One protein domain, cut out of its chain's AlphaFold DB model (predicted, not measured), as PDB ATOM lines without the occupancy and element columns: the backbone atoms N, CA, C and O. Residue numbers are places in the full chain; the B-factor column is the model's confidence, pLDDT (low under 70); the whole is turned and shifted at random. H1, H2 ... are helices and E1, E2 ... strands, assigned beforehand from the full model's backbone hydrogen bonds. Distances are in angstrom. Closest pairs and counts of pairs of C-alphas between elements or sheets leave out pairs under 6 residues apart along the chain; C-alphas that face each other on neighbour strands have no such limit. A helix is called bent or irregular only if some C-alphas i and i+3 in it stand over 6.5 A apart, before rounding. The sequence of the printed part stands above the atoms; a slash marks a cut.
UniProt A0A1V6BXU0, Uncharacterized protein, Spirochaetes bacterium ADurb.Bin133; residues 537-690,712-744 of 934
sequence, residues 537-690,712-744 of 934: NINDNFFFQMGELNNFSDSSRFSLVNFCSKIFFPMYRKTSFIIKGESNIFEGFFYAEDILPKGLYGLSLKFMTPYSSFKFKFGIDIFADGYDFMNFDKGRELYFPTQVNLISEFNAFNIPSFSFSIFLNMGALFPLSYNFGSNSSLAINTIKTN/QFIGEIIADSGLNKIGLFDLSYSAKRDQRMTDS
ATOM      1  N   ASN A 537     174.262 115.915 126.190       83.12
ATOM      2  CA  ASN A 537     174.151 115.924 124.732       83.12
ATOM      3  C   ASN A 537     172.682 116.109 124.327       83.12
ATOM      4  O   ASN A 537     171.784 115.728 125.070       83.12
ATOM      5  N   ILE A 538     172.418 116.581 123.106       78.25
ATOM      6  CA  ILE A 538     171.053 116.829 122.586       78.25
ATOM      7  C   ILE A 538     170.145 115.574 122.502       78.25
ATOM      8  O   ILE A 538     168.924 115.681 122.346       78.25
ATOM      9  N   ASN A 539     170.744 114.386 122.643       79.69
ATOM     10  CA  ASN A 539     170.075 113.080 122.676       79.69
ATOM     11  C   ASN A 539     169.870 112.520 124.103       79.69
ATOM     12  O   ASN A 539     169.277 111.455 124.244       79.69
ATOM     13  N   ASP A 540     170.392 113.172 125.150       85.81
ATOM     14  CA  ASP A 540     170.063 112.846 126.543       85.81
ATOM     15  C   ASP A 540     168.696 113.480 126.911       85.81
ATOM     16  O   ASP A 540     168.337 114.538 126.393       85.81
ATOM     17  N   ASN A 541     167.948 112.884 127.850       88.38
ATOM     18  CA  ASN A 541     166.588 113.320 128.240       88.38
ATOM     19  C   ASN A 541     166.479 114.777 128.738       88.38
ATOM     20  O   ASN A 541     165.381 115.326 128.788       88.38
ATOM     21  N   PHE A 542     167.587 115.389 129.154       91.38
ATOM     22  CA  PHE A 542     167.669 116.820 129.434       91.38
ATOM     23  C   PHE A 542     168.991 117.354 128.898       91.38
ATOM     24  O   PHE A 542     170.052 116.818 129.232       91.38
ATOM     25  N   PHE A 543     168.914 118.421 128.114       89.56
ATOM     26  CA  PHE A 543     170.030 119.065 127.440       89.56
ATOM     27  C   PHE A 543     169.963 120.582 127.624       89.56
ATOM     28  O   PHE A 543     168.889 121.179 127.536       89.56
ATOM     29  N   PHE A 544     171.125 121.193 127.833       89.50
ATOM     30  CA  PHE A 544     171.300 122.637 127.941       89.50
ATOM     31  C   PHE A 544     172.539 123.059 127.144       89.50
ATOM     32  O   PHE A 544     173.585 122.416 127.252       89.50
ATOM     33  N   GLN A 545     172.460 124.166 126.406       87.06
ATOM     34  CA  GLN A 545     173.627 124.855 125.855       87.06
ATOM     35  C   GLN A 545     173.437 126.373 125.870       87.06
ATOM     36  O   GLN A 545     172.356 126.865 125.578       87.06
ATOM     37  N   MET A 546     174.513 127.108 126.133       87.69
ATOM     38  CA  MET A 546     174.633 128.550 125.916       87.69
ATOM     39  C   MET A 546     175.963 128.847 125.195       87.69
ATOM     40  O   MET A 546     176.899 128.062 125.343       87.69
ATOM     41  N   GLY A 547     176.080 129.935 124.427       82.81
ATOM     42  CA  GLY A 547     177.312 130.311 123.701       82.81
ATOM     43  C   GLY A 547     177.188 130.157 122.179       82.81
ATOM     44  O   GLY A 547     176.218 130.640 121.607       82.81
ATOM     45  N   GLU A 548     178.144 129.503 121.509       71.38
ATOM     46  CA  GLU A 548     178.133 129.242 120.059       71.38
ATOM     47  C   GLU A 548     176.793 128.648 119.604       71.38
ATOM     48  O   GLU A 548     176.252 127.723 120.221       71.38
ATOM     49  N   LEU A 549     176.300 129.150 118.471       62.91
ATOM     50  CA  LEU A 549     175.056 128.703 117.859       62.91
ATOM     51  C   LEU A 549     175.170 127.252 117.364       62.91
ATOM     52  O   LEU A 549     176.073 126.921 116.593       62.91
ATOM     53  N   ASN A 550     174.259 126.381 117.803       56.06
ATOM     54  CA  ASN A 550     174.061 125.070 117.182       56.06
ATOM     55  C   ASN A 550     173.077 125.208 116.024       56.06
ATOM     56  O   ASN A 550     172.046 125.859 116.176       56.06
ATOM     57  N   ASN A 551     173.347 124.528 114.911       57.72
ATOM     58  CA  ASN A 551     172.379 124.423 113.827       57.72
ATOM     59  C   ASN A 551     171.072 123.801 114.347       57.72
ATOM     60  O   ASN A 551     171.107 122.790 115.055       57.72
ATOM     61  N   PHE A 552     169.934 124.385 113.976       58.22
ATOM     62  CA  PHE A 552     168.602 123.939 114.396       58.22
ATOM     63  C   PHE A 552     167.657 123.821 113.191       58.22
ATOM     64  O   PHE A 552     167.867 124.448 112.157       58.22
ATOM     65  N   SER A 553     166.621 122.998 113.325       52.06
ATOM     66  CA  SER A 553     165.596 122.740 112.309       52.06
ATOM     67  C   SER A 553     164.236 123.183 112.840       52.06
ATOM     68  O   SER A 553     163.871 122.744 113.935       52.06
ATOM     69  N   ASP A 554     163.446 123.946 112.083       50.38
ATOM     70  CA  ASP A 554     162.048 124.153 112.472       50.38
ATOM     71  C   ASP A 554     161.333 122.789 112.480       50.38
ATOM     72  O   ASP A 554     161.389 122.029 111.510       50.38
ATOM     73  N   SER A 555     160.727 122.401 113.605       50.75
ATOM     74  CA  SER A 555     160.257 121.015 113.735       50.75
ATOM     75  C   SER A 555     158.946 120.764 112.978       50.75
ATOM     76  O   SER A 555     158.604 119.622 112.667       50.75
ATOM     77  N   SER A 556     158.287 121.861 112.601       53.19
ATOM     78  CA  SER A 556     157.178 121.973 111.659       53.19
ATOM     79  C   SER A 556     157.554 121.808 110.178       53.19
ATOM     80  O   SER A 556     156.644 121.721 109.356       53.19
ATOM     81  N   ARG A 557     158.844 121.705 109.821       57.09
ATOM     82  CA  ARG A 557     159.328 121.544 108.434       57.09
ATOM     83  C   ARG A 557     158.808 122.608 107.456       57.09
ATOM     84  O   ARG A 557     158.675 122.328 106.271       57.09
ATOM     85  N   PHE A 558     158.499 123.827 107.893       51.09
ATOM     86  CA  PHE A 558     158.167 124.902 106.949       51.09
ATOM     87  C   PHE A 558     159.415 125.398 106.211       51.09
ATOM     88  O   PHE A 558     159.325 125.787 105.047       51.09
ATOM     89  N   SER A 559     160.590 125.291 106.828       52.16
ATOM     90  CA  SER A 559     161.873 125.518 106.179       52.16
ATOM     91  C   SER A 559     162.341 124.300 105.384       52.16
ATOM     92  O   SER A 559     162.158 123.150 105.779       52.16
ATOM     93  N   LEU A 560     163.024 124.572 104.273       47.38
ATOM     94  CA  LEU A 560     163.788 123.581 103.509       47.38
ATOM     95  C   LEU A 560     165.118 123.201 104.175       47.38
ATOM     96  O   LEU A 560     165.773 122.266 103.713       47.38
ATOM     97  N   VAL A 561     165.557 123.973 105.178       52.19
ATOM     98  CA  VAL A 561     166.968 124.058 105.566       52.19
ATOM     99  C   VAL A 561     167.153 124.107 107.079       52.19
ATOM    100  O   VAL A 561     166.536 124.902 107.783       52.19
ATOM    101  N   ASN A 562     168.100 123.307 107.565       61.59
ATOM    102  CA  ASN A 562     168.665 123.426 108.906       61.59
ATOM    103  C   ASN A 562     169.382 124.785 109.057       61.59
ATOM    104  O   ASN A 562     170.446 124.975 108.466       61.59
ATOM    105  N   PHE A 563     168.839 125.710 109.857       60.44
ATOM    106  CA  PHE A 563     169.409 127.040 110.101       60.44
ATOM    107  C   PHE A 563     170.886 126.952 110.503       60.44
ATOM    108  O   PHE A 563     171.255 126.231 111.435       60.44
ATOM    109  N   CYS A 564     171.736 127.682 109.779       62.78
ATOM    110  CA  CYS A 564     173.190 127.575 109.850       62.78
ATOM    111  C   CYS A 564     173.821 128.976 109.792       62.78
ATOM    112  O   CYS A 564     174.441 129.353 108.800       62.78
ATOM    113  N   SER A 565     173.691 129.765 110.867       58.09
ATOM    114  CA  SER A 565     174.308 131.107 110.938       58.09
ATOM    115  C   SER A 565     175.828 131.088 110.712       58.09
ATOM    116  O   SER A 565     176.401 132.081 110.270       58.09
ATOM    117  N   LYS A 566     176.481 129.935 110.935       64.31
ATOM    118  CA  LYS A 566     177.916 129.718 110.697       64.31
ATOM    119  C   LYS A 566     178.348 129.866 109.233       64.31
ATOM    120  O   LYS A 566     179.552 129.979 109.003       64.31
ATOM    121  N   ILE A 567     177.416 129.910 108.274       66.94
ATOM    122  CA  ILE A 567     177.726 130.288 106.887       66.94
ATOM    123  C   ILE A 567     178.294 131.705 106.818       66.94
ATOM    124  O   ILE A 567     179.308 131.903 106.163       66.94
ATOM    125  N   PHE A 568     177.717 132.664 107.549       69.44
ATOM    126  CA  PHE A 568     178.164 134.062 107.553       69.44
ATOM    127  C   PHE A 568     179.182 134.369 108.662       69.44
ATOM    128  O   PHE A 568     179.355 135.518 109.055       69.44
ATOM    129  N   PHE A 569     179.863 133.362 109.208       69.75
ATOM    130  CA  PHE A 569     180.873 133.567 110.245       69.75
ATOM    131  C   PHE A 569     182.253 133.838 109.617       69.75
ATOM    132  O   PHE A 569     182.648 133.079 108.731       69.75
ATOM    133  N   PRO A 570     183.045 134.820 110.097       63.94
ATOM    134  CA  PRO A 570     182.834 135.662 111.282       63.94
ATOM    135  C   PRO A 570     182.058 136.977 111.068       63.94
ATOM    136  O   PRO A 570     181.917 137.711 112.041       63.94
ATOM    137  N   MET A 571     181.566 137.291 109.859       66.25
ATOM    138  CA  MET A 571     180.842 138.545 109.568       66.25
ATOM    139  C   MET A 571     179.688 138.799 110.550       66.25
ATOM    140  O   MET A 571     179.638 139.861 111.169       66.25
ATOM    141  N   TYR A 572     178.799 137.813 110.703       70.19
ATOM    142  CA  TYR A 572     177.735 137.809 111.701       70.19
ATOM    143  C   TYR A 572     178.077 136.821 112.814       70.19
ATOM    144  O   TYR A 572     178.016 135.599 112.641       70.19
ATOM    145  N   ARG A 573     178.431 137.357 113.983       73.88
ATOM    146  CA  ARG A 573     178.735 136.594 115.190       73.88
ATOM    147  C   ARG A 573     177.650 136.823 116.237       73.88
ATOM    148  O   ARG A 573     177.363 137.953 116.622       73.88
ATOM    149  N   LYS A 574     177.050 135.712 116.664       76.56
ATOM    150  CA  LYS A 574     175.862 135.649 117.518       76.56
ATOM    151  C   LYS A 574     176.003 134.565 118.574       76.56
ATOM    152  O   LYS A 574     176.717 133.577 118.364       76.56
ATOM    153  N   THR A 575     175.290 134.730 119.678       79.12
ATOM    154  CA  THR A 575     175.146 133.690 120.703       79.12
ATOM    155  C   THR A 575     173.884 132.862 120.475       79.12
ATOM    156  O   THR A 575     173.025 133.196 119.661       79.12
ATOM    157  N   SER A 576     173.762 131.756 121.198       82.44
ATOM    158  CA  SER A 576     172.504 131.050 121.378       82.44
ATOM    159  C   SER A 576     172.346 130.540 122.804       82.44
ATOM    160  O   SER A 576     173.326 130.374 123.537       82.44
ATOM    161  N   PHE A 577     171.105 130.247 123.167       85.56
ATOM    162  CA  PHE A 577     170.707 129.518 124.359       85.56
ATOM    163  C   PHE A 577     169.680 128.460 123.962       85.56
ATOM    164  O   PHE A 577     168.757 128.742 123.203       85.56
ATOM    165  N   ILE A 578     169.856 127.236 124.450       86.25
ATOM    166  CA  ILE A 578     169.067 126.067 124.072       86.25
ATOM    167  C   ILE A 578     168.772 125.241 125.317       86.25
ATOM    168  O   ILE A 578     169.692 124.849 126.037       86.25
ATOM    169  N   ILE A 579     167.501 124.907 125.530       89.81
ATOM    170  CA  ILE A 579     167.063 123.904 126.505       89.81
ATOM    171  C   ILE A 579     166.196 122.879 125.782       89.81
ATOM    172  O   ILE A 579     165.285 123.243 125.048       89.81
ATOM    173  N   LYS A 580     166.440 121.590 126.025       90.06
ATOM    174  CA  LYS A 580     165.568 120.496 125.582       90.06
ATOM    175  C   LYS A 580     165.301 119.543 126.746       90.06
ATOM    176  O   LYS A 580     166.237 119.121 127.421       90.06
ATOM    177  N   GLY A 581     164.044 119.165 126.941       90.62
ATOM    178  CA  GLY A 581     163.620 118.059 127.797       90.62
ATOM    179  C   GLY A 581     162.814 117.044 126.988       90.62
ATOM    180  O   GLY A 581     161.904 117.423 126.258       90.62
ATOM    181  N   GLU A 582     163.129 115.757 127.106       88.69
ATOM    182  CA  GLU A 582     162.446 114.680 126.383       88.69
ATOM    183  C   GLU A 582     162.031 113.538 127.319       88.69
ATOM    184  O   GLU A 582     162.755 113.123 128.226       88.69
ATOM    185  N   SER A 583     160.828 113.022 127.080       89.06
ATOM    186  CA  SER A 583     160.210 111.916 127.801       89.06
ATOM    187  C   SER A 583     159.344 111.080 126.851       89.06
ATOM    188  O   SER A 583     159.100 111.454 125.704       89.06
ATOM    189  N   ASN A 584     158.807 109.955 127.328       85.69
ATOM    190  CA  ASN A 584     157.984 109.077 126.488       85.69
ATOM    191  C   ASN A 584     156.725 109.767 125.918       85.69
ATOM    192  O   ASN A 584     156.304 109.403 124.818       85.69
ATOM    193  N   ILE A 585     156.162 110.744 126.643       90.31
ATOM    194  CA  ILE A 585     154.872 111.404 126.347       90.31
ATOM    195  C   ILE A 585     154.977 112.901 126.022       90.31
ATOM    196  O   ILE A 585     153.985 113.503 125.620       90.31
ATOM    197  N   PHE A 586     156.142 113.514 126.226       91.62
ATOM    198  CA  PHE A 586     156.347 114.954 126.070       91.62
ATOM    199  C   PHE A 586     157.791 115.263 125.663       91.62
ATOM    200  O   PHE A 586     158.731 114.753 126.279       91.62
ATOM    201  N   GLU A 587     157.943 116.125 124.667       90.50
ATOM    202  CA  GLU A 587     159.196 116.703 124.187       90.50
ATOM    203  C   GLU A 587     159.022 118.229 124.200       90.50
ATOM    204  O   GLU A 587     158.154 118.765 123.512       90.50
ATOM    205  N   GLY A 588     159.817 118.921 125.015       90.25
ATOM    206  CA  GLY A 588     159.814 120.375 125.136       90.25
ATOM    207  C   GLY A 588     161.180 120.944 124.776       90.25
ATOM    208  O   GLY A 588     162.208 120.427 125.215       90.25
ATOM    209  N   PHE A 589     161.198 122.006 123.985       88.62
ATOM    210  CA  PHE A 589     162.407 122.639 123.479       88.62
ATOM    211  C   PHE A 589     162.250 124.162 123.482       88.62
ATOM    212  O   PHE A 589     161.216 124.685 123.075       88.62
ATOM    213  N   PHE A 590     163.282 124.870 123.927       88.19
ATOM    214  CA  PHE A 590     163.381 126.323 123.875       88.19
ATOM    215  C   PHE A 590     164.723 126.730 123.266       88.19
ATOM    216  O   PHE A 590     165.754 126.117 123.549       88.19
ATOM    217  N   TYR A 591     164.689 127.782 122.459       85.56
ATOM    218  CA  TYR A 591     165.804 128.363 121.733       85.56
ATOM    219  C   TYR A 591     165.739 129.888 121.822       85.56
ATOM    220  O   TYR A 591     164.668 130.485 121.722       85.56
ATOM    221  N   ALA A 592     166.899 130.512 121.952       84.62
ATOM    222  CA  ALA A 592     167.105 131.920 121.668       84.62
ATOM    223  C   ALA A 592     168.407 132.041 120.876       84.62
ATOM    224  O   ALA A 592     169.466 131.714 121.402       84.62
ATOM    225  N   GLU A 593     168.339 132.483 119.627       79.56
ATOM    226  CA  GLU A 593     169.460 133.147 118.960       79.56
ATOM    227  C   GLU A 593     169.583 134.534 119.570       79.56
ATOM    228  O   GLU A 593     168.576 135.224 119.633       79.56
ATOM    229  N   ASP A 594     170.787 134.918 119.991       75.31
ATOM    230  CA  ASP A 594     171.087 136.102 120.796       75.31
ATOM    231  C   ASP A 594     170.230 136.244 122.070       75.31
ATOM    232  O   ASP A 594     169.028 136.483 122.067       75.31
ATOM    233  N   ILE A 595     170.884 136.077 123.219       67.50
ATOM    234  CA  ILE A 595     170.207 135.869 124.511       67.50
ATOM    235  C   ILE A 595     169.478 137.138 124.999       67.50
ATOM    236  O   ILE A 595     168.464 137.048 125.694       67.50
ATOM    237  N   LEU A 596     169.972 138.314 124.609       71.88
ATOM    238  CA  LEU A 596     169.342 139.621 124.816       71.88
ATOM    239  C   LEU A 596     168.269 139.907 123.748       71.88
ATOM    240  O   LEU A 596     168.360 139.333 122.665       71.88
ATOM    241  N   PRO A 597     167.289 140.806 123.997       63.47
ATOM    242  CA  PRO A 597     166.123 141.045 123.129       63.47
ATOM    243  C   PRO A 597     166.453 141.784 121.816       63.47
ATOM    244  O   PRO A 597     165.943 142.866 121.543       63.47
ATOM    245  N   LYS A 598     167.309 141.168 121.000       72.50
ATOM    246  CA  LYS A 598     167.730 141.557 119.646       72.50
ATOM    247  C   LYS A 598     167.672 140.378 118.661       72.50
ATOM    248  O   LYS A 598     168.104 140.496 117.514       72.50
ATOM    249  N   GLY A 599     167.211 139.215 119.115       77.44
ATOM    250  CA  GLY A 599     167.429 137.912 118.490       77.44
ATOM    251  C   GLY A 599     166.161 137.182 118.038       77.44
ATOM    252  O   GLY A 599     165.101 137.795 117.917       77.44
ATOM    253  N   LEU A 600     166.284 135.878 117.781       82.19
ATOM    254  CA  LEU A 600     165.204 135.004 117.312       82.19
ATOM    255  C   LEU A 600     164.900 133.936 118.365       82.19
ATOM    256  O   LEU A 600     165.708 133.044 118.634       82.19
ATOM    257  N   TYR A 601     163.708 134.014 118.941       85.44
ATOM    258  CA  TYR A 601     163.236 133.101 119.975       85.44
ATOM    259  C   TYR A 601     162.421 131.965 119.362       85.44
ATOM    260  O   TYR A 601     161.689 132.172 118.397       85.44
ATOM    261  N   GLY A 602     162.531 130.768 119.933       86.50
ATOM    262  CA  GLY A 602     161.809 129.571 119.513       86.50
ATOM    263  C   GLY A 602     161.350 128.744 120.709       86.50
ATOM    264  O   GLY A 602     162.128 128.468 121.618       86.50
ATOM    265  N   LEU A 603     160.096 128.310 120.708       87.81
ATOM    266  CA  LEU A 603     159.507 127.418 121.705       87.81
ATOM    267  C   LEU A 603     158.765 126.302 120.974       87.81
ATOM    268  O   LEU A 603     157.860 126.581 120.202       87.81
ATOM    269  N   SER A 604     159.122 125.048 121.227       88.62
ATOM    270  CA  SER A 604     158.495 123.864 120.635       88.62
ATOM    271  C   SER A 604     158.018 122.933 121.747       88.62
ATOM    272  O   SER A 604     158.788 122.561 122.634       88.62
ATOM    273  N   LEU A 605     156.732 122.588 121.735       92.50
ATOM    274  CA  LEU A 605     156.072 121.781 122.763       92.50
ATOM    275  C   LEU A 605     155.264 120.670 122.092       92.50
ATOM    276  O   LEU A 605     154.236 120.938 121.471       92.50
ATOM    277  N   LYS A 606     155.709 119.418 122.227       91.38
ATOM    278  CA  LYS A 606     155.087 118.244 121.599       91.38
ATOM    279  C   LYS A 606     154.622 117.252 122.651       91.38
ATOM    280  O   LYS A 606     155.387 116.818 123.508       91.38
ATOM    281  N   PHE A 607     153.377 116.826 122.518       93.12
ATOM    282  CA  PHE A 607     152.738 115.773 123.290       93.12
ATOM    283  C   PHE A 607     152.641 114.511 122.434       93.12
ATOM    284  O   PHE A 607     152.462 114.575 121.217       93.12
ATOM    285  N   MET A 608     152.802 113.349 123.057       92.12
ATOM    286  CA  MET A 608     153.013 112.090 122.351       92.12
ATOM    287  C   MET A 608     152.255 110.935 123.003       92.12
ATOM    288  O   MET A 608     152.175 110.849 124.229       92.12
ATOM    289  N   THR A 609     151.778 109.978 122.203       89.62
ATOM    290  CA  THR A 609     151.321 108.696 122.758       89.62
ATOM    291  C   THR A 609     152.503 107.924 123.374       89.62
ATOM    292  O   THR A 609     153.603 107.923 122.813       89.62
ATOM    293  N   PRO A 610     152.310 107.227 124.514       81.06
ATOM    294  CA  PRO A 610     153.388 106.512 125.211       81.06
ATOM    295  C   PRO A 610     153.870 105.244 124.483       81.06
ATOM    296  O   PRO A 610     154.846 104.626 124.904       81.06
ATOM    297  N   TYR A 611     153.182 104.824 123.417       78.38
ATOM    298  CA  TYR A 611     153.471 103.597 122.681       78.38
ATOM    299  C   TYR A 611     154.539 103.834 121.608       78.38
ATOM    300  O   TYR A 611     154.346 104.625 120.687       78.38
ATOM    301  N   SER A 612     155.653 103.104 121.689       70.19
ATOM    302  CA  SER A 612     156.774 103.217 120.747       70.19
ATOM    303  C   SER A 612     156.437 102.759 119.322       70.19
ATOM    304  O   SER A 612     156.968 103.326 118.370       70.19
ATOM    305  N   SER A 613     155.559 101.762 119.166       72.75
ATOM    306  CA  SER A 613     155.186 101.210 117.854       72.75
ATOM    307  C   SER A 613     154.252 102.116 117.049       72.75
ATOM    308  O   SER A 613     154.367 102.156 115.832       72.75
ATOM    309  N   PHE A 614     153.349 102.838 117.722       78.50
ATOM    310  CA  PHE A 614     152.347 103.716 117.108       78.50
ATOM    311  C   PHE A 614     152.361 105.068 117.826       78.50
ATOM    312  O   PHE A 614     151.592 105.307 118.767       78.50
ATOM    313  N   LYS A 615     153.291 105.934 117.411       86.31
ATOM    314  CA  LYS A 615     153.563 107.206 118.087       86.31
ATOM    315  C   LYS A 615     152.894 108.362 117.348       86.31
ATOM    316  O   LYS A 615     153.455 108.923 116.406       86.31
ATOM    317  N   PHE A 616     151.682 108.704 117.775       90.94
ATOM    318  CA  PHE A 616     151.048 109.959 117.388       90.94
ATOM    319  C   PHE A 616     151.693 111.091 118.190       90.94
ATOM    320  O   PHE A 616     151.837 110.980 119.411       90.94
ATOM    321  N   LYS A 617     152.102 112.151 117.498       91.31
ATOM    322  CA  LYS A 617     152.632 113.389 118.064       91.31
ATOM    323  C   LYS A 617     151.687 114.525 117.690       91.31
ATOM    324  O   LYS A 617     151.336 114.649 116.520       91.31
ATOM    325  N   PHE A 618     151.348 115.370 118.652       93.38
ATOM    326  CA  PHE A 618     150.738 116.673 118.410       93.38
ATOM    327  C   PHE A 618     151.588 117.740 119.094       93.38
ATOM    328  O   PHE A 618     152.013 117.530 120.227       93.38
ATOM    329  N   GLY A 619     151.839 118.872 118.447       92.44
ATOM    330  CA  GLY A 619     152.652 119.925 119.041       92.44
ATOM    331  C   GLY A 619     152.342 121.322 118.537       92.44
ATOM    332  O   GLY A 619     151.617 121.505 117.561       92.44
ATOM    333  N   ILE A 620     152.920 122.291 119.235       91.19
ATOM    334  CA  ILE A 620     152.933 123.700 118.865       91.19
ATOM    335  C   ILE A 620     154.380 124.198 118.866       91.19
ATOM    336  O   ILE A 620     155.089 124.034 119.861       91.19
ATOM    337  N   ASP A 621     154.793 124.806 117.759       88.62
ATOM    338  CA  ASP A 621     156.038 125.564 117.648       88.62
ATOM    339  C   ASP A 621     155.680 127.058 117.550       88.62
ATOM    340  O   ASP A 621     154.739 127.438 116.854       88.62
ATOM    341  N   ILE A 622     156.412 127.916 118.254       88.38
ATOM    342  CA  ILE A 622     156.268 129.375 118.241       88.38
ATOM    343  C   ILE A 622     157.655 129.966 118.016       88.38
ATOM    344  O   ILE A 622     158.561 129.700 118.803       88.38
ATOM    345  N   PHE A 623     157.816 130.783 116.980       86.00
ATOM    346  CA  PHE A 623     159.050 131.504 116.673       86.00
ATOM    347  C   PHE A 623     158.778 133.005 116.639       86.00
ATOM    348  O   PHE A 623     157.795 133.418 116.035       86.00
ATOM    349  N   ALA A 624     159.623 133.824 117.263       86.94
ATOM    350  CA  ALA A 624     159.440 135.274 117.316       86.94
ATOM    351  C   ALA A 624     160.763 136.016 117.104       86.94
ATOM    352  O   ALA A 624     161.723 135.804 117.849       86.94
ATOM    353  N   ASP A 625     160.802 136.903 116.110       85.56
ATOM    354  CA  ASP A 625     161.908 137.843 115.919       85.56
ATOM    355  C   ASP A 625     161.709 139.053 116.844       85.56
ATOM    356  O   ASP A 625     160.700 139.753 116.758       85.56
ATOM    357  N   GLY A 626     162.664 139.282 117.746       83.44
ATOM    358  CA  GLY A 626     162.652 140.376 118.712       83.44
ATOM    359  C   GLY A 626     163.542 141.570 118.359       83.44
ATOM    360  O   GLY A 626     163.782 142.385 119.244       83.44
ATOM    361  N   TYR A 627     164.075 141.684 117.133       78.31
ATOM    362  CA  TYR A 627     165.117 142.673 116.799       78.31
ATOM    363  C   TYR A 627     164.779 144.115 117.195       78.31
ATOM    364  O   TYR A 627     165.611 144.827 117.756       78.31
ATOM    365  N   ASP A 628     163.543 144.538 116.922       77.44
ATOM    366  CA  ASP A 628     163.118 145.928 117.078       77.44
ATOM    367  C   ASP A 628     162.965 146.349 118.554       77.44
ATOM    368  O   ASP A 628     162.921 147.540 118.854       77.44
ATOM    369  N   PHE A 629     162.955 145.403 119.505       74.44
ATOM    370  CA  PHE A 629     162.864 145.712 120.939       74.44
ATOM    371  C   PHE A 629     164.089 146.463 121.496       74.44
ATOM    372  O   PHE A 629     163.981 147.081 122.555       74.44
ATOM    373  N   MET A 630     165.221 146.487 120.780       67.19
ATOM    374  CA  MET A 630     166.381 147.332 121.115       67.19
ATOM    375  C   MET A 630     166.168 148.824 120.792       67.19
ATOM    376  O   MET A 630     166.913 149.684 121.278       67.19
ATOM    377  N   ASN A 631     165.162 149.169 119.982       68.06
ATOM    378  CA  ASN A 631     164.890 150.545 119.570       68.06
ATOM    379  C   ASN A 631     164.019 151.268 120.610       68.06
ATOM    380  O   ASN A 631     162.838 151.527 120.395       68.06
ATOM    381  N   PHE A 632     164.630 151.626 121.747       63.28
ATOM    382  CA  PHE A 632     164.016 152.324 122.900       63.28
ATOM    383  C   PHE A 632     163.509 153.764 122.631       63.28
ATOM    384  O   PHE A 632     163.448 154.594 123.544       63.28
ATOM    385  N   ASP A 633     163.163 154.091 121.391       67.81
ATOM    386  CA  ASP A 633     162.845 155.443 120.949       67.81
ATOM    387  C   ASP A 633     161.351 155.738 121.191       67.81
ATOM    388  O   ASP A 633     160.449 155.082 120.661       67.81
ATOM    389  N   LYS A 634     161.065 156.721 122.054       64.38
ATOM    390  CA  LYS A 634     159.703 156.998 122.541       64.38
ATOM    391  C   LYS A 634     158.755 157.383 121.401       64.38
ATOM    392  O   LYS A 634     158.974 158.382 120.726       64.38
ATOM    393  N   GLY A 635     157.651 156.647 121.273       70.56
ATOM    394  CA  GLY A 635     156.600 156.916 120.285       70.56
ATOM    395  C   GLY A 635     156.773 156.191 118.947       70.56
ATOM    396  O   GLY A 635     155.917 156.352 118.077       70.56
ATOM    397  N   ARG A 636     157.819 155.372 118.783       82.94
ATOM    398  CA  ARG A 636     157.953 154.428 117.665       82.94
ATOM    399  C   ARG A 636     157.017 153.224 117.860       82.94
ATOM    400  O   ARG A 636     156.854 152.726 118.973       82.94
ATOM    401  N   GLU A 637     156.411 152.756 116.771       85.56
ATOM    402  CA  GLU A 637     155.776 151.434 116.707       85.56
ATOM    403  C   GLU A 637     156.887 150.393 116.510       85.56
ATOM    404  O   GLU A 637     157.644 150.492 115.545       85.56
ATOM    405  N   LEU A 638     157.008 149.448 117.442       86.12
ATOM    406  CA  LEU A 638     157.983 148.359 117.398       86.12
ATOM    407  C   LEU A 638     157.355 147.116 116.778       86.12
ATOM    408  O   LEU A 638     156.197 146.816 117.071       86.12
ATOM    409  N   TYR A 639     158.112 146.365 115.983       85.81
ATOM    410  CA  TYR A 639     157.629 145.184 115.265       85.81
ATOM    411  C   TYR A 639     158.336 143.900 115.720       85.81
ATOM    412  O   TYR A 639     159.557 143.858 115.854       85.81
ATOM    413  N   PHE A 640     157.557 142.840 115.944       85.75
ATOM    414  CA  PHE A 640     158.042 141.534 116.397       85.75
ATOM    415  C   PHE A 640     157.311 140.383 115.674       85.75
ATOM    416  O   PHE A 640     156.385 139.767 116.219       85.75
ATOM    417  N   PRO A 641     157.680 140.100 114.407       85.44
ATOM    418  CA  PRO A 641     157.102 139.014 113.622       85.44
ATOM    419  C   PRO A 641     157.134 137.683 114.382       85.44
ATOM    420  O   PRO A 641     158.190 137.228 114.815       85.44
ATOM    421  N   THR A 642     155.961 137.073 114.553       86.94
ATOM    422  CA  THR A 642     155.752 135.869 115.363       86.94
ATOM    423  C   THR A 642     155.044 134.794 114.542       86.94
ATOM    424  O   THR A 642     153.865 134.927 114.215       86.94
ATOM    425  N   GLN A 643     155.752 133.720 114.209       86.06
ATOM    426  CA  GLN A 643     155.207 132.537 113.552       86.06
ATOM    427  C   GLN A 643     154.693 131.539 114.598       86.06
ATOM    428  O   GLN A 643     155.416 131.188 115.527       86.06
ATOM    429  N   VAL A 644     153.465 131.047 114.432       87.75
ATOM    430  CA  VAL A 644     152.890 129.965 115.245       87.75
ATOM    431  C   VAL A 644     152.526 128.801 114.335       87.75
ATOM    432  O   VAL A 644     151.763 128.970 113.387       87.75
ATOM    433  N   ASN A 645     153.045 127.618 114.647       87.44
ATOM    434  CA  ASN A 645     152.850 126.397 113.880       87.44
ATOM    435  C   ASN A 645     152.203 125.310 114.748       87.44
ATOM    436  O   ASN A 645     152.623 125.073 115.878       87.44
ATOM    437  N   LEU A 646     151.215 124.606 114.201       90.75
ATOM    438  CA  LEU A 646     150.646 123.379 114.752       90.75
ATOM    439  C   LEU A 646     151.212 122.179 113.991       90.75
ATOM    440  O   LEU A 646     151.275 122.187 112.763       90.75
ATOM    441  N   ILE A 647     151.601 121.142 114.727       89.44
ATOM    442  CA  ILE A 647     152.262 119.942 114.208       89.44
ATOM    443  C   ILE A 647     151.416 118.722 114.552       89.44
ATOM    444  O   ILE A 647     151.034 118.534 115.707       89.44
ATOM    445  N   SER A 648     151.177 117.855 113.572       92.19
ATOM    446  CA  SER A 648     150.539 116.551 113.755       92.19
ATOM    447  C   SER A 648     151.336 115.500 112.987       92.19
ATOM    448  O   SER A 648     151.465 115.603 111.771       92.19
ATOM    449  N   GLU A 649     151.884 114.488 113.663       92.31
ATOM    450  CA  GLU A 649     152.609 113.386 113.012       92.31
ATOM    451  C   GLU A 649     152.177 112.025 113.567       92.31
ATOM    452  O   GLU A 649     152.403 111.699 114.736       92.31
ATOM    453  N   PHE A 650     151.628 111.174 112.701       92.31
ATOM    454  CA  PHE A 650     151.377 109.770 112.994       92.31
ATOM    455  C   PHE A 650     152.560 108.911 112.537       92.31
ATOM    456  O   PHE A 650     152.747 108.673 111.344       92.31
ATOM    457  N   ASN A 651     153.354 108.416 113.488       90.38
ATOM    458  CA  ASN A 651     154.421 107.451 113.230       90.38
ATOM    459  C   ASN A 651     153.831 106.034 113.304       90.38
ATOM    460  O   ASN A 651     153.625 105.515 114.403       90.38
ATOM    461  N   ALA A 652     153.560 105.419 112.148       88.56
ATOM    462  CA  ALA A 652     153.009 104.061 112.067       88.56
ATOM    463  C   ALA A 652     154.074 102.977 112.300       88.56
ATOM    464  O   ALA A 652     153.764 101.895 112.784       88.56
ATOM    465  N   PHE A 653     155.328 103.279 111.946       86.75
ATOM    466  CA  PHE A 653     156.495 102.444 112.219       86.75
ATOM    467  C   PHE A 653     157.699 103.344 112.501       86.75
ATOM    468  O   PHE A 653     157.953 104.280 111.743       86.75
ATOM    469  N   ASN A 654     158.484 103.051 113.541       84.94
ATOM    470  CA  ASN A 654     159.769 103.716 113.782       84.94
ATOM    471  C   ASN A 654     160.785 102.765 114.435       84.94
ATOM    472  O   ASN A 654     161.013 102.805 115.642       84.94
ATOM    473  N   ILE A 655     161.397 101.903 113.622       86.69
ATOM    474  CA  ILE A 655     162.511 101.029 114.014       86.69
ATOM    475  C   ILE A 655     163.816 101.498 113.339       86.69
ATOM    476  O   ILE A 655     163.767 102.198 112.323       86.69
ATOM    477  N   PRO A 656     165.013 101.143 113.844       84.19
ATOM    478  CA  PRO A 656     166.273 101.645 113.277       84.19
ATOM    479  C   PRO A 656     166.467 101.325 111.783       84.19
ATOM    480  O   PRO A 656     167.070 102.106 111.054       84.19
ATOM    481  N   SER A 657     165.919 100.203 111.310       88.81
ATOM    482  CA  SER A 657     165.980  99.766 109.911       88.81
ATOM    483  C   SER A 657     164.888 100.348 109.005       88.81
ATOM    484  O   SER A 657     165.075 100.345 107.788       88.81
ATOM    485  N   PHE A 658     163.769 100.831 109.557       91.94
ATOM    486  CA  PHE A 658     162.620 101.322 108.792       91.94
ATOM    487  C   PHE A 658     161.755 102.296 109.604       91.94
ATOM    488  O   PHE A 658     161.417 102.013 110.754       91.94
ATOM    489  N   SER A 659     161.319 103.402 109.004       91.62
ATOM    490  CA  SER A 659     160.209 104.187 109.557       91.62
ATOM    491  C   SER A 659     159.251 104.670 108.485       91.62
ATOM    492  O   SER A 659     159.655 104.932 107.356       91.62
ATOM    493  N   PHE A 660     157.999 104.847 108.889       93.31
ATOM    494  CA  PHE A 660     156.943 105.470 108.110       93.31
ATOM    495  C   PHE A 660     156.162 106.406 109.034       93.31
ATOM    496  O   PHE A 660     155.594 105.954 110.038       93.31
ATOM    497  N   SER A 661     156.123 107.693 108.695       92.62
ATOM    498  CA  SER A 661     155.205 108.656 109.305       92.62
ATOM    499  C   SER A 661     154.417 109.429 108.250       92.62
ATOM    500  O   SER A 661     154.899 109.658 107.142       92.62
ATOM    501  N   ILE A 662     153.195 109.818 108.610       94.56
ATOM    502  CA  ILE A 662     152.362 110.784 107.880       94.56
ATOM    503  C   ILE A 662     152.224 112.007 108.780       94.56
ATOM    504  O   ILE A 662     152.069 111.853 109.994       94.56
ATOM    505  N   PHE A 663     152.277 113.204 108.206       92.50
ATOM    506  CA  PHE A 663     152.186 114.453 108.952       92.50
ATOM    507  C   PHE A 663     151.285 115.483 108.272       92.50
ATOM    508  O   PHE A 663     151.135 115.499 107.050       92.50
ATOM    509  N   LEU A 664     150.702 116.342 109.103       92.06
ATOM    510  CA  LEU A 664     149.955 117.535 108.732       92.06
ATOM    511  C   LEU A 664     150.415 118.660 109.656       92.06
ATOM    512  O   LEU A 664     150.172 118.614 110.864       92.06
ATOM    513  N   ASN A 665     151.056 119.664 109.076       90.00
ATOM    514  CA  ASN A 665     151.527 120.851 109.771       90.00
ATOM    515  C   ASN A 665     150.767 122.067 109.226       90.00
ATOM    516  O   ASN A 665     150.505 122.158 108.028       90.00
ATOM    517  N   MET A 666     150.408 123.003 110.098       89.12
ATOM    518  CA  MET A 666     149.772 124.275 109.733       89.12
ATOM    519  C   MET A 666     150.536 125.414 110.398       89.12
ATOM    520  O   MET A 666     150.981 125.248 111.528       89.12
ATOM    521  N   GLY A 667     150.709 126.543 109.720       87.25
ATOM    522  CA  GLY A 667     151.525 127.658 110.195       87.25
ATOM    523  C   GLY A 667     150.866 129.002 109.936       87.25
ATOM    524  O   GLY A 667     150.079 129.142 109.003       87.25
ATOM    525  N   ALA A 668     151.170 129.994 110.767       85.44
ATOM    526  CA  ALA A 668     150.779 131.372 110.515       85.44
ATOM    527  C   ALA A 668     151.783 132.373 111.089       85.44
ATOM    528  O   ALA A 668     152.072 132.363 112.287       85.44
ATOM    529  N   LEU A 669     152.293 133.256 110.231       83.94
ATOM    530  CA  LEU A 669     153.127 134.392 110.599       83.94
ATOM    531  C   LEU A 669     152.257 135.615 110.908       83.94
ATOM    532  O   LEU A 669     151.634 136.213 110.027       83.94
ATOM    533  N   PHE A 670     152.247 136.005 112.177       85.00
ATOM    534  CA  PHE A 670     151.618 137.219 112.669       85.00
ATOM    535  C   PHE A 670     152.677 138.323 112.797       85.00
ATOM    536  O   PHE A 670     153.533 138.243 113.682       85.00
ATOM    537  N   PRO A 671     152.654 139.369 111.955       83.88
ATOM    538  CA  PRO A 671     153.489 140.548 112.150       83.88
ATOM    539  C   PRO A 671     152.913 141.358 113.316       83.88
ATOM    540  O   PRO A 671     152.103 142.262 113.133       83.88
ATOM    541  N   LEU A 672     153.261 140.969 114.542       87.12
ATOM    542  CA  LEU A 672     152.829 141.674 115.742       87.12
ATOM    543  C   LEU A 672     153.594 142.994 115.869       87.12
ATOM    544  O   LEU A 672     154.754 143.101 115.465       87.12
ATOM    545  N   SER A 673     152.932 144.008 116.417       88.88
ATOM    546  CA  SER A 673     153.513 145.334 116.609       88.88
ATOM    547  C   SER A 673     152.973 145.999 117.873       88.88
ATOM    548  O   SER A 673     151.872 145.661 118.323       88.88
ATOM    549  N   TYR A 674     153.725 146.927 118.464       88.25
ATOM    550  CA  TYR A 674     153.288 147.690 119.632       88.25
ATOM    551  C   TYR A 674     154.007 149.039 119.764       88.25
ATOM    552  O   TYR A 674     155.226 149.119 119.630       88.25
ATOM    553  N   ASN A 675     153.273 150.097 120.110       88.25
ATOM    554  CA  ASN A 675     153.810 151.424 120.398       88.25
ATOM    555  C   ASN A 675     153.593 151.784 121.872       88.25
ATOM    556  O   ASN A 675     152.480 152.102 122.304       88.25
ATOM    557  N   PHE A 676     154.683 151.776 122.643       82.44
ATOM    558  CA  PHE A 676     154.679 152.122 124.069       82.44
ATOM    559  C   PHE A 676     154.370 153.604 124.349       82.44
ATOM    560  O   PHE A 676     153.973 153.934 125.463       82.44
ATOM    561  N   GLY A 677     154.548 154.505 123.375       83.38
ATOM    562  CA  GLY A 677     154.285 155.938 123.547       83.38
ATOM    563  C   GLY A 677     152.803 156.301 123.438       83.38
ATOM    564  O   GLY A 677     152.316 157.129 124.203       83.38
ATOM    565  N   SER A 678     152.080 155.660 122.518       86.06
ATOM    566  CA  SER A 678     150.631 155.832 122.321       86.06
ATOM    567  C   SER A 678     149.779 154.741 122.982       86.06
ATOM    568  O   SER A 678     148.552 154.819 122.927       86.06
ATOM    569  N   ASN A 679     150.403 153.725 123.596       86.12
ATOM    570  CA  ASN A 679     149.744 152.539 124.161       86.12
ATOM    571  C   ASN A 679     148.799 151.872 123.131       86.12
ATOM    572  O   ASN A 679     147.650 151.523 123.420       86.12
ATOM    573  N   SER A 680     149.284 151.744 121.894       88.94
ATOM    574  CA  SER A 680     148.537 151.231 120.740       88.94
ATOM    575  C   SER A 680     149.299 150.123 120.020       88.94
ATOM    576  O   SER A 680     150.456 149.852 120.318       88.94
ATOM    577  N   SER A 681     148.645 149.479 119.056       89.56
ATOM    578  CA  SER A 681     149.269 148.490 118.178       89.56
ATOM    579  C   SER A 681     148.628 148.571 116.798       89.56
ATOM    580  O   SER A 681     147.408 148.417 116.674       89.56
ATOM    581  N   LEU A 682     149.442 148.812 115.770       87.19
ATOM    582  CA  LEU A 682     149.021 148.766 114.371       87.19
ATOM    583  C   LEU A 682     148.460 147.381 114.032       87.19
ATOM    584  O   LEU A 682     147.333 147.290 113.555       87.19
ATOM    585  N   ALA A 683     149.179 146.308 114.375       86.44
ATOM    586  CA  ALA A 683     148.750 144.931 114.140       86.44
ATOM    587  C   ALA A 683     147.377 144.619 114.761       86.44
ATOM    588  O   ALA A 683     146.483 144.129 114.072       86.44
ATOM    589  N   ILE A 684     147.160 144.958 116.039       87.00
ATOM    590  CA  ILE A 684     145.867 144.734 116.709       87.00
ATOM    591  C   ILE A 684     144.757 145.581 116.069       87.00
ATOM    592  O   ILE A 684     143.620 145.119 115.971       87.00
ATOM    593  N   ASN A 685     145.054 146.804 115.628       87.06
ATOM    594  CA  ASN A 685     144.073 147.653 114.955       87.06
ATOM    595  C   ASN A 685     143.695 147.099 113.571       87.06
ATOM    596  O   ASN A 685     142.504 147.012 113.276       87.06
ATOM    597  N   THR A 686     144.661 146.638 112.772       82.94
ATOM    598  CA  THR A 686     144.411 146.005 111.466       82.94
ATOM    599  C   THR A 686     143.652 144.679 111.605       82.94
ATOM    600  O   THR A 686     142.714 144.423 110.855       82.94
ATOM    601  N   ILE A 687     143.964 143.858 112.615       82.50
ATOM    602  CA  ILE A 687     143.213 142.619 112.903       82.50
ATOM    603  C   ILE A 687     141.765 142.924 113.333       82.50
ATOM    604  O   ILE A 687     140.851 142.173 112.997       82.50
ATOM    605  N   LYS A 688     141.522 144.035 114.044       84.75
ATOM    606  CA  LYS A 688     140.163 144.475 114.415       84.75
ATOM    607  C   LYS A 688     139.353 144.996 113.227       84.75
ATOM    608  O   LYS A 688     138.138 144.815 113.226       84.75
ATOM    609  N   THR A 689     139.979 145.655 112.250       84.69
ATOM    610  CA  THR A 689     139.280 146.163 111.055       84.69
ATOM    611  C   THR A 689     139.083 145.090 109.987       84.69
ATOM    612  O   THR A 689     138.061 145.111 109.304       84.69
ATOM    613  N   ASN A 690     140.006 144.130 109.869       80.44
ATOM    614  CA  ASN A 690     139.906 143.002 108.945       80.44
ATOM    615  C   ASN A 690     140.378 141.683 109.596       80.44
ATOM    616  O   ASN A 690     141.504 141.242 109.366       80.44
ATOM    617  N   GLN A 712     166.466 108.327 103.768       92.62
ATOM    618  CA  GLN A 712     165.161 108.869 104.115       92.62
ATOM    619  C   GLN A 712     164.625 109.702 102.951       92.62
ATOM    620  O   GLN A 712     165.352 110.472 102.335       92.62
ATOM    621  N   PHE A 713     163.347 109.514 102.658       94.12
ATOM    622  CA  PHE A 713     162.562 110.258 101.688       94.12
ATOM    623  C   PHE A 713     161.460 111.004 102.438       94.12
ATOM    624  O   PHE A 713     160.818 110.419 103.314       94.12
ATOM    625  N   ILE A 714     161.219 112.260 102.081       93.00
ATOM    626  CA  ILE A 714     160.056 113.035 102.513       93.00
ATOM    627  C   ILE A 714     159.385 113.582 101.254       93.00
ATOM    628  O   ILE A 714     160.064 114.093 100.367       93.00
ATOM    629  N   GLY A 715     158.064 113.462 101.172       93.62
ATOM    630  CA  GLY A 715     157.260 114.053 100.105       93.62
ATOM    631  C   GLY A 715     156.019 114.698 100.701       93.62
ATOM    632  O   GLY A 715     155.300 114.049 101.465       93.62
ATOM    633  N   GLU A 716     155.782 115.963 100.376       92.50
ATOM    634  CA  GLU A 716     154.702 116.770 100.943       92.50
ATOM    635  C   GLU A 716     154.071 117.708  99.908       92.50
ATOM    636  O   GLU A 716     154.722 118.169  98.971       92.50
ATOM    637  N   ILE A 717     152.781 117.979 100.091       92.00
ATOM    638  CA  ILE A 717     152.005 118.978  99.358       92.00
ATOM    639  C   ILE A 717     151.914 120.213 100.251       92.00
ATOM    640  O   ILE A 717     151.624 120.091 101.444       92.00
ATOM    641  N   ILE A 718     152.157 121.386  99.672       88.25
ATOM    642  CA  ILE A 718     152.248 122.663 100.380       88.25
ATOM    643  C   ILE A 718     151.203 123.637  99.828       88.25
ATOM    644  O   ILE A 718     151.007 123.736  98.615       88.25
ATOM    645  N   ALA A 719     150.566 124.378 100.727       87.31
ATOM    646  CA  ALA A 719     149.814 125.590 100.444       87.31
ATOM    647  C   ALA A 719     150.384 126.716 101.322       87.31
ATOM    648  O   ALA A 719     150.097 126.757 102.515       87.31
ATOM    649  N   ASP A 720     151.203 127.601 100.752       80.69
ATOM    650  CA  ASP A 720     151.821 128.738 101.452       80.69
ATOM    651  C   ASP A 720     151.112 130.044 101.085       80.69
ATOM    652  O   ASP A 720     150.834 130.288  99.913       80.69
ATOM    653  N   SER A 721     150.863 130.927 102.051       76.88
ATOM    654  CA  SER A 721     150.142 132.185 101.817       76.88
ATOM    655  C   SER A 721     150.851 133.402 102.409       76.88
ATOM    656  O   SER A 721     151.628 133.286 103.363       76.88
ATOM    657  N   GLY A 722     150.556 134.580 101.847       67.38
ATOM    658  CA  GLY A 722     150.884 135.875 102.450       67.38
ATOM    659  C   GLY A 722     152.341 135.995 102.911       67.38
ATOM    660  O   GLY A 722     153.267 135.790 102.123       67.38
ATOM    661  N   LEU A 723     152.536 136.327 104.191       71.06
ATOM    662  CA  LEU A 723     153.865 136.497 104.790       71.06
ATOM    663  C   LEU A 723     154.627 135.186 105.054       71.06
ATOM    664  O   LEU A 723     155.843 135.241 105.210       71.06
ATOM    665  N   ASN A 724     153.989 134.007 105.081       67.44
ATOM    666  CA  ASN A 724     154.679 132.755 105.452       67.44
ATOM    667  C   ASN A 724     155.850 132.410 104.519       67.44
ATOM    668  O   ASN A 724     156.835 131.823 104.965       67.44
ATOM    669  N   LYS A 725     155.780 132.862 103.259       58.25
ATOM    670  CA  LYS A 725     156.838 132.765 102.235       58.25
ATOM    671  C   LYS A 725     158.202 133.281 102.704       58.25
ATOM    672  O   LYS A 725     159.231 132.840 102.205       58.25
ATOM    673  N   ILE A 726     158.203 134.231 103.639       58.56
ATOM    674  CA  ILE A 726     159.405 134.860 104.183       58.56
ATOM    675  C   ILE A 726     160.201 133.883 105.056       58.56
ATOM    676  O   ILE A 726     161.428 133.847 104.966       58.56
ATOM    677  N   GLY A 727     159.496 133.107 105.890       62.66
ATOM    678  CA  GLY A 727     160.050 132.223 106.916       62.66
ATOM    679  C   GLY A 727     160.856 132.951 108.002       62.66
ATOM    680  O   GLY A 727     161.776 133.714 107.717       62.66
ATOM    681  N   LEU A 728     160.598 132.668 109.280       64.50
ATOM    682  CA  LEU A 728     161.489 133.141 110.355       64.50
ATOM    683  C   LEU A 728     162.703 132.218 110.578       64.50
ATOM    684  O   LEU A 728     163.456 132.441 111.516       64.50
ATOM    685  N   PHE A 729     162.890 131.170 109.761       63.00
ATOM    686  CA  PHE A 729     163.798 130.063 110.093       63.00
ATOM    687  C   PHE A 729     164.499 129.389 108.889       63.00
ATOM    688  O   PHE A 729     164.417 128.176 108.707       63.00
ATOM    689  N   ASP A 730     165.203 130.147 108.040       66.88
ATOM    690  CA  ASP A 730     165.986 129.594 106.913       66.88
ATOM    691  C   ASP A 730     167.441 130.096 106.870       66.88
ATOM    692  O   ASP A 730     167.833 131.009 107.595       66.88
ATOM    693  N   LEU A 731     168.240 129.515 105.970       65.12
ATOM    694  CA  LEU A 731     169.657 129.839 105.775       65.12
ATOM    695  C   LEU A 731     169.919 131.335 105.549       65.12
ATOM    696  O   LEU A 731     170.905 131.874 106.045       65.12
ATOM    697  N   SER A 732     169.021 132.005 104.822       68.69
ATOM    698  CA  SER A 732     169.155 133.417 104.460       68.69
ATOM    699  C   SER A 732     168.640 134.393 105.530       68.69
ATOM    700  O   SER A 732     168.884 135.592 105.411       68.69
ATOM    701  N   TYR A 733     167.992 133.913 106.603       74.25
ATOM    702  CA  TYR A 733     167.363 134.744 107.642       74.25
ATOM    703  C   TYR A 733     168.287 135.823 108.219       74.25
ATOM    704  O   TYR A 733     167.917 136.993 108.228       74.25
ATOM    705  N   SER A 734     169.507 135.461 108.638       72.31
ATOM    706  CA  SER A 734     170.437 136.422 109.257       72.31
ATOM    707  C   SER A 734     170.873 137.560 108.330       72.31
ATOM    708  O   SER A 734     171.276 138.601 108.835       72.31
ATOM    709  N   ALA A 735     170.793 137.372 107.009       70.75
ATOM    710  CA  ALA A 735     171.253 138.339 106.015       70.75
ATOM    711  C   ALA A 735     170.097 139.061 105.289       70.75
ATOM    712  O   ALA A 735     170.266 140.196 104.863       70.75
ATOM    713  N   LYS A 736     168.903 138.448 105.202       74.31
ATOM    714  CA  LYS A 736     167.661 139.081 104.708       74.31
ATOM    715  C   LYS A 736     166.852 139.795 105.815       74.31
ATOM    716  O   LYS A 736     165.821 140.380 105.503       74.31
ATOM    717  N   ARG A 737     167.249 139.726 107.095       77.12
ATOM    718  CA  ARG A 737     166.412 140.080 108.269       77.12
ATOM    719  C   ARG A 737     165.673 141.420 108.163       77.12
ATOM    720  O   ARG A 737     164.465 141.464 108.380       77.12
ATOM    721  N   ASP A 738     166.367 142.492 107.794       75.38
ATOM    722  CA  ASP A 738     165.768 143.833 107.747       75.38
ATOM    723  C   ASP A 738     164.779 143.984 106.583       75.38
ATOM    724  O   ASP A 738     163.746 144.646 106.724       75.38
ATOM    725  N   GLN A 739     165.026 143.288 105.466       76.12
ATOM    726  CA  GLN A 739     164.053 143.163 104.379       76.12
ATOM    727  C   GLN A 739     162.798 142.429 104.869       76.12
ATOM    728  O   GLN A 739     161.693 142.892 104.617       76.12
ATOM    729  N   ARG A 740     162.935 141.359 105.664       78.44
ATOM    730  CA  ARG A 740     161.791 140.607 106.232       78.44
ATOM    731  C   ARG A 740     160.946 141.440 107.189       78.44
ATOM    732  O   ARG A 740     159.718 141.313 107.208       78.44
ATOM    733  N   MET A 741     161.596 142.303 107.969       78.81
ATOM    734  CA  MET A 741     160.908 143.285 108.803       78.81
ATOM    735  C   MET A 741     160.159 144.303 107.930       78.81
ATOM    736  O   MET A 741     158.970 144.543 108.136       78.81
ATOM    737  N   THR A 742     160.821 144.825 106.897       80.31
ATOM    738  CA  THR A 742     160.241 145.761 105.922       80.31
ATOM    739  C   THR A 742     159.038 145.155 105.188       80.31
ATOM    740  O   THR A 742     157.987 145.788 105.117       80.31
ATOM    741  N   ASP A 743     159.119 143.902 104.738       79.38
ATOM    742  CA  ASP A 743     158.021 143.158 104.107       79.38
ATOM    743  C   ASP A 743     156.832 142.961 105.064       79.38
ATOM    744  O   ASP A 743     155.674 143.126 104.674       79.38
ATOM    745  N   SER A 744     157.112 142.672 106.339       80.69
ATOM    746  CA  SER A 744     156.098 142.526 107.394       80.69
ATOM    747  C   SER A 744     155.339 143.837 107.651       80.69
ATOM    748  O   SER A 744     154.108 143.839 107.747       80.69
TER     749      SER A 744
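AT A GLANCE: This is residues 537 to 690 and 712 to 744 of the 934 residues of an uncharacterized protein of Spirochaetes bacterium ADurb.Bin133 (UniProt A0A1V6BXU0). A twisted wall of seven strands, E1 to E7, has H4 and H5 over one face on its E6 and E7 side, with the strand E8 near the edge strand E7, while the opposite face is largely bare. The long hairpin of E6 and E7 makes the longest axis, with H3 beside E7 near one end. The printed part has 187 residues, with eight named strands and five named helices in the order E1 H1 E2 E3 E4 E5 H2 E6 E7 H3 E8 H4 H5. The sheet runs E1 E2 E3 E4 E5 E6 E7, antiparallel throughout. The class is mixed; the whole is compact, with a radius of gyration of the C-alphas of 18.1 A and spans of 57 by 42 by 26 A.

HOW THE PARTS SIT: Start at edge strand E1, residues 542 to 548, where N 543 is 2.9 A from O 580 of its antiparallel neighbour E2, residues 575 to 582. H1, residues 565 to 568, is not on the sheet. E2, E3 at residues 586 to 593, E4 at 600 to 608 and E5 at 615 to 625 form a meander, each strand the antiparallel neighbour of the one before; look for N 577 and O 592, N 589 and O 604, and N 603 and O 622, each 2.8 A. H2, residues 627 to 630, stands at the sheet's level, height 1.2 A. E6, residues 638 to 655, bends by 86 degrees at residue 652; N 619 of E5 is 2.9 A from its O 647. It forms a hairpin with E7, residues 658 to 674, where N 646 and O 666 are 2.8 A apart. H3, residues 682 to 689, is on the sheet; its closest C-alphas to E7 are Ala 683 and Ser 673, 5.4 A. E8, residues 712 to 721, pairs with no named strand but is near E7. H4, residues 722 to 726, and H5, residues 733 to 744, lie on the same face; H5, at a height of 10.1 A, runs across the strands, 85 degrees to E4 on the local plane, and makes two layers with the sheet. H4 and H5 only just touch, with 3 pairs of C-alphas within 8 A, the closest Ile 726 and Arg 740, 6.6 A; H5 does so with residues 740 to 744 alone. Every O i to N i+4 pair is within hydrogen-bond range in H3, 6 of 8 in H5 and 0 of 1 in H4, which has 1 of 2 O i to N i+3 pairs; H1 and H2 are too short for an i+4 pair.

IN THESE COORDINATES: Find C-alpha 542 at (167.669, 116.820, 129.434), where E1 begins. C-alpha 638 at (157.983, 148.359, 117.398) opens E6, 47.7 A long; E7 measures 48.5 A, E5 31.8 A and E8 27.8 A. H5, 13.7 A, ends at C-alpha 744, (156.098, 142.526, 107.394). It is irregular, with C-alphas 735 and 738 8.0 A apart; H4 is only just irregular, with C-alphas 722 and 725 6.7 A apart.

THE WHOLE: The farthest C-alphas, Ser 657 and Ser 678, are 59.4 A apart. Residues 691 to 711 are not printed, and C-alphas 690 and 712 stand 42.7 A apart across this cut. E1 to H1 is a long link of 16 residues. Mean pLDDT of the printed part is 80.0; 40 residues are under 70, among them 549 to 571 and 724 to 732.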